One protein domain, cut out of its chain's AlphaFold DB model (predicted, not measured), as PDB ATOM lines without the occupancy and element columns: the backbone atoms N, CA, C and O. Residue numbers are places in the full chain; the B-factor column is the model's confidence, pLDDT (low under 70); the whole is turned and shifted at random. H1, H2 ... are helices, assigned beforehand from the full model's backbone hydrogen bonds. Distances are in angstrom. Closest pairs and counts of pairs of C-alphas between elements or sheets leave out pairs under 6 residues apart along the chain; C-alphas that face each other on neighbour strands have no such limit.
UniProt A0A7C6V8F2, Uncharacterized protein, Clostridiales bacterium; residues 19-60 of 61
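Overview. This is residues 19 to 60 of the 61 residues of an uncharacterized protein of Clostridiales bacterium (UniProt A0A7C6V8F2). The two longer helices, H3 and H2, make a narrow V with space between them; their closest C-alphas are near the link that joins them, and the short helix H1 sits at the wide end, between the first residues of H2 and residues 53 to 57 of H3. The centres of the three helices form a triangle, and the contacts between them are few. The printed part has 42 residues, with three named helices in the order H1, H2, H3 and no named strand, and its class is all helix. The whole is compact, with a radius of gyration of the C-alphas of 10.4 A and spans of 28 by 21 by 13 A.

Arrangement. The longest helix is H3, residues 43 to 58. H1, residues 19 to 24, touches H3, which meets it with residues 53 to 57 alone; the closest C-alphas are those of Tyr 21 and Asn 57, 5.6 A apart. H1 and H3 run the same way at a steep tilt of 51 degrees. H2, residues 27 to 37, is close to H3 but not clearly touching, and the closest C-alphas, those of Thr 37 and Met 46, are 7.2 A apart. H2 and H3 run opposite ways at a shallow tilt of 32 degrees, only just short of steep, with their centres 13.8 A apart. H1 and H2 are also close but not clearly touching, with the C-alphas of Phe 22 and Lys 30 closest at 6.6 A. They run opposite ways at a tilt of 35.4 degrees, only just steep. In H1 and H2 every O i to N i+4 pair is within hydrogen-bond range, and in H3 11 of 12 are.

Along the chain. H3 measures 23.5 A from C-alpha 43 at (27.948, -97.784, -55.304) to C-alpha 58 at (40.385, -88.032, -72.733). H2 measures 15.2 A from C-alpha 27 to C-alpha 37. H1 measures 8.5 A and begins with C-alpha 19 at (30.169, -95.817, -72.539).

Size, cuts and confidence. The two C-alphas farthest apart are those of Ser 41 and Tyr 60, 29.1 A. The first and last printed C-alphas, those of Met 19 and Tyr 60, are 15.2 A apart. The printed part has no cut. Both links are tight, with 2 residues between H1 and H2 and 5 between H2 and H3. The mean pLDDT of the printed part is 87.5; residues 58 to 60, of which 58 belongs to H3, are under 70.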
ATOM      1  N   MET A  19      30.831 -94.866 -71.647       91.69
ATOM      2  CA  MET A  19      30.169 -95.817 -72.539       91.69
ATOM      3  C   MET A  19      30.847 -95.873 -73.909       91.69
ATOM      4  O   MET A  19      31.068 -96.966 -74.427       91.69
ATOM      5  N   GLU A  20      31.205 -94.724 -74.479       91.56
ATOM      6  CA  GLU A  20      31.930 -94.619 -75.749       91.56
ATOM      7  C   GLU A  20      33.300 -95.294 -75.651       91.56
ATOM      8  O   GLU A  20      33.603 -96.174 -76.458       91.56
ATOM      9  N   TYR A  21      34.070 -94.980 -74.604       91.88
ATOM     10  CA  TYR A  21      35.350 -95.638 -74.339       91.88
ATOM     11  C   TYR A  21      35.191 -97.145 -74.137       91.88
ATOM     12  O   TYR A  21      35.878 -97.943 -74.763       91.88
ATOM     13  N   PHE A  22      34.251 -97.573 -73.293       91.69
ATOM     14  CA  PHE A  22      34.014 -98.995 -73.066       91.69
ATOM     15  C   PHE A  22      33.623 -99.709 -74.364       91.69
ATOM     16  O   PHE A  22      34.081-100.821 -74.609       91.69
ATOM     17  N   SER A  23      32.812 -99.072 -75.208       90.94
ATOM     18  CA  SER A  23      32.352 -99.633 -76.480       90.94
ATOM     19  C   SER A  23      33.464 -99.720 -77.524       90.94
ATOM     20  O   SER A  23      33.471-100.686 -78.290       90.94
ATOM     21  N   SER A  24      34.420 -98.784 -77.517       91.88
ATOM     22  CA  SER A  24      35.578 -98.781 -78.420       91.88
ATOM     23  C   SER A  24      36.646 -99.816 -78.051       91.88
ATOM     24  O   SER A  24      37.504-100.134 -78.873       91.88
ATOM     25  N   LEU A  25      36.614-100.362 -76.830       91.38
ATOM     26  CA  LEU A  25      37.570-101.377 -76.392       91.38
ATOM     27  C   LEU A  25      37.334-102.747 -77.060       91.38
ATOM     28  O   LEU A  25      36.188-103.139 -77.311       91.38
ATOM     29  N   PRO A  26      38.405-103.536 -77.279       93.19
ATOM     30  CA  PRO A  26      38.282-104.923 -77.710       93.19
ATOM     31  C   PRO A  26      37.648-105.795 -76.617       93.19
ATOM     32  O   PRO A  26      37.725-105.489 -75.423       93.19
ATOM     33  N   ASP A  27      37.072-106.930 -77.013       90.00
ATOM     34  CA  ASP A  27      36.325-107.816 -76.109       90.00
ATOM     35  C   ASP A  27      37.150-108.317 -74.918       90.00
ATOM     36  O   ASP A  27      36.629-108.434 -73.808       90.00
ATOM     37  N   SER A  28      38.451-108.549 -75.106       91.56
ATOM     38  CA  SER A  28      39.367-108.923 -74.022       91.56
ATOM     39  C   SER A  28      39.433-107.852 -72.928       91.56
ATOM     40  O   SER A  28      39.346-108.172 -71.742       91.56
ATOM     41  N   LYS A  29      39.505-106.574 -73.317       91.44
ATOM     42  CA  LYS A  29      39.522-105.431 -72.396       91.44
ATOM     43  C   LYS A  29      38.160-105.189 -71.758       91.44
ATOM     44  O   LYS A  29      38.092-104.949 -70.555       91.44
ATOM     45  N   LYS A  30      37.073-105.341 -72.516       91.75
ATOM     46  CA  LYS A  30      35.707-105.308 -71.965       91.75
ATOM     47  C   LYS A  30      35.520-106.372 -70.879       91.75
ATOM     48  O   LYS A  30      34.985-106.073 -69.817       91.75
ATOM     49  N   GLN A  31      36.002-107.597 -71.107       91.06
ATOM     50  CA  GLN A  31      35.958-108.681 -70.118       91.06
ATOM     51  C   GLN A  31      36.801-108.384 -68.874       91.06
ATOM     52  O   GLN A  31      36.363-108.684 -67.765       91.06
ATOM     53  N   GLU A  32      37.984-107.789 -69.038       91.56
ATOM     54  CA  GLU A  32      38.838-107.363 -67.924       91.56
ATOM     55  C   GLU A  32      38.114-106.341 -67.033       91.56
ATOM     56  O   GLU A  32      38.018-106.540 -65.823       91.56
ATOM     57  N   ILE A  33      37.509-105.319 -67.643       91.25
ATOM     58  CA  ILE A  33      36.712-104.300 -66.949       91.25
ATOM     59  C   ILE A  33      35.512-104.935 -66.238       91.25
ATOM     60  O   ILE A  33      35.303-104.695 -65.051       91.25
ATOM     61  N   ILE A  34      34.751-105.801 -66.916       90.25
ATOM     62  CA  ILE A  34      33.622-106.511 -66.297       90.25
ATOM     63  C   ILE A  34      34.097-107.336 -65.093       90.25
ATOM     64  O   ILE A  34      33.447-107.326 -64.050       90.25
ATOM     65  N   ASN A  35      35.233-108.026 -65.187       90.50
ATOM     66  CA  ASN A  35      35.768-108.784 -64.059       90.50
ATOM     67  C   ASN A  35      36.185-107.866 -62.897       90.50
ATOM     68  O   ASN A  35      35.906-108.201 -61.750       90.50
ATOM     69  N   GLN A  36      36.785-106.701 -63.169       89.88
ATOM     70  CA  GLN A  36      37.116-105.710 -62.136       89.88
ATOM     71  C   GLN A  36      35.859-105.205 -61.417       89.88
ATOM     72  O   GLN A  36      35.836-105.151 -60.190       89.88
ATOM     73  N   THR A  37      34.780-104.935 -62.160       89.06
ATOM     74  CA  THR A  37      33.513-104.447 -61.582       89.06
ATOM     75  C   THR A  37      32.846-105.449 -60.639       89.06
ATOM     76  O   THR A  37      32.069-105.045 -59.782       89.06
ATOM     77  N   ARG A  38      33.167-106.748 -60.739       86.88
ATOM     78  CA  ARG A  38      32.663-107.779 -59.811       86.88
ATOM     79  C   ARG A  38      33.297-107.705 -58.424       86.88
ATOM     80  O   ARG A  38      32.699-108.200 -57.477       86.88
ATOM     81  N   ASN A  39      34.480-107.105 -58.310       87.19
ATOM     82  CA  ASN A  39      35.164-106.911 -57.031       87.19
ATOM     83  C   ASN A  39      34.724-105.618 -56.327       87.19
ATOM     84  O   ASN A  39      35.084-105.393 -55.176       87.19
ATOM     85  N   ILE A  40      33.953-104.770 -57.012       89.31
ATOM     86  CA  ILE A  40      33.424-103.528 -56.461       89.31
ATOM     87  C   ILE A  40      32.142-103.849 -55.695       89.31
ATOM     88  O   ILE A  40      31.167-104.330 -56.271       89.31
ATOM     89  N   SER A  41      32.144-103.569 -54.394       84.56
ATOM     90  CA  SER A  41      31.010-103.870 -53.510       84.56
ATOM     91  C   SER A  41      30.190-102.634 -53.133       84.56
ATOM     92  O   SER A  41      29.082-102.771 -52.613       84.56
ATOM     93  N   SER A  42      30.683-101.427 -53.437       88.38
ATOM     94  CA  SER A  42      29.997-100.176 -53.117       88.38
ATOM     95  C   SER A  42      29.557 -99.396 -54.359       88.38
ATOM     96  O   SER A  42      30.209 -99.395 -55.405       88.38
ATOM     97  N   LYS A  43      28.429 -98.680 -54.240       86.25
ATOM     98  CA  LYS A  43      27.948 -97.784 -55.304       86.25
ATOM     99  C   LYS A  43      28.957 -96.674 -55.605       86.25
ATOM    100  O   LYS A  43      29.199 -96.395 -56.772       86.25
ATOM    101  N   ASN A  44      29.548 -96.066 -54.576       90.38
ATOM    102  CA  ASN A  44      30.488 -94.956 -54.753       90.38
ATOM    103  C   ASN A  44      31.730 -95.389 -55.539       90.38
ATOM    104  O   ASN A  44      32.078 -94.730 -56.514       90.38
ATOM    105  N   GLU A  45      32.328 -96.534 -55.201       91.38
ATOM    106  CA  GLU A  45      33.457 -97.078 -55.967       91.38
ATOM    107  C   GLU A  45      33.066 -97.395 -57.418       91.38
ATOM    108  O   GLU A  45      33.861 -97.165 -58.325       91.38
ATOM    109  N   MET A  46      31.837 -97.871 -57.677       91.75
ATOM    110  CA  MET A  46      31.356 -98.105 -59.048       91.75
ATOM    111  C   MET A  46      31.275 -96.796 -59.844       91.75
ATOM    112  O   MET A  46      31.712 -96.737 -60.994       91.75
ATOM    113  N   HIS A  47      30.745 -95.736 -59.227       91.56
ATOM    114  CA  HIS A  47      30.682 -94.407 -59.835       91.56
ATOM    115  C   HIS A  47      32.081 -93.850 -60.122       91.56
ATOM    116  O   HIS A  47      32.328 -93.373 -61.231       91.56
ATOM    117  N   GLU A  48      33.010 -93.951 -59.170       91.88
ATOM    118  CA  GLU A  48      34.397 -93.515 -59.359       91.88
ATOM    119  C   GLU A  48      35.114 -94.319 -60.447       91.88
ATOM    120  O   GLU A  48      35.819 -93.751 -61.283       91.88
ATOM    121  N   PHE A  49      34.899 -95.632 -60.486       92.88
ATOM    122  CA  PHE A  49      35.464 -96.507 -61.502       92.88
ATOM    123  C   PHE A  49      34.999 -96.114 -62.911       92.88
ATOM    124  O   PHE A  49      35.827 -95.912 -63.801       92.88
ATOM    125  N   VAL A  50      33.692 -95.915 -63.113       92.00
ATOM    126  CA  VAL A  50      33.137 -95.462 -64.402       92.00
ATOM    127  C   VAL A  50      33.611 -94.046 -64.751       92.00
ATOM    128  O   VAL A  50      33.963 -93.779 -65.900       92.00
ATOM    129  N   ALA A  51      33.696 -93.139 -63.776       91.44
ATOM    130  CA  ALA A  51      34.243 -91.801 -63.997       91.44
ATOM    131  C   ALA A  51      35.712 -91.846 -64.454       91.44
ATOM    132  O   ALA A  51      36.120 -91.074 -65.322       91.44
ATOM    133  N   ASN A  52      36.506 -92.777 -63.923       91.38
ATOM    134  CA  ASN A  52      37.880 -92.990 -64.367       91.38
ATOM    135  C   ASN A  52      37.961 -93.615 -65.768       91.38
ATOM    136  O   ASN A  52      38.854 -93.242 -66.529       91.38
ATOM    137  N   LEU A  53      37.018 -94.485 -66.155       90.81
ATOM    138  CA  LEU A  53      36.910 -94.969 -67.540       90.81
ATOM    139  C   LEU A  53      36.669 -93.816 -68.525       90.81
ATOM    140  O   LEU A  53      37.334 -93.750 -69.555       90.81
ATOM    141  N   ALA A  54      35.797 -92.859 -68.192       88.38
ATOM    142  CA  ALA A  54      35.591 -91.670 -69.027       88.38
ATOM    143  C   ALA A  54      36.870 -90.828 -69.185       88.38
ATOM    144  O   ALA A  54      37.169 -90.346 -70.277       88.38
ATOM    145  N   LYS A  55      37.666 -90.682 -68.117       88.62
ATOM    146  CA  LYS A  55      38.950 -89.958 -68.169       88.62
ATOM    147  C   LYS A  55      39.994 -90.660 -69.042       88.62
ATOM    148  O   LYS A  55      40.827 -89.991 -69.644       88.62
ATOM    149  N   GLN A  56      39.959 -91.992 -69.129       81.00
ATOM    150  CA  GLN A  56      40.849 -92.747 -70.020       81.00
ATOM    151  C   GLN A  56      40.591 -92.403 -71.493       81.00
ATOM    152  O   GLN A  56      41.550 -92.323 -72.254       81.00
ATOM    153  N   ASN A  57      39.342 -92.098 -71.867       72.56
ATOM    154  CA  ASN A  57      39.007 -91.594 -73.203       72.56
ATOM    155  C   ASN A  57      39.743 -90.279 -73.519       72.56
ATOM    156  O   ASN A  57      40.315 -90.102 -74.588       72.56
ATOM    157  N   GLN A  58      39.786 -89.359 -72.553       63.19
ATOM    158  CA  GLN A  58      40.385 -88.032 -72.733       63.19
ATOM    159  C   GLN A  58      41.914 -88.054 -72.818       63.19
ATOM    160  O   GLN A  58      42.498 -87.133 -73.370       63.19
ATOM    161  N   LYS A  59      42.577 -89.091 -72.289       58.94
ATOM    162  CA  LYS A  59      44.044 -89.203 -72.326       58.94
ATOM    163  C   LYS A  59      44.588 -89.662 -73.691       58.94
ATOM    164  O   LYS A  59      45.795 -89.596 -73.903       58.94
ATOM    165  N   TYR A  60      43.720 -90.142 -74.583       50.38
ATOM    166  CA  TYR A  60      44.065 -90.607 -75.935       50.38
ATOM    167  C   TYR A  60      43.495 -89.715 -77.057       50.38
ATOM    168  O   TYR A  60      43.542 -90.117 -78.219       50.38
TER     169      TYR A  60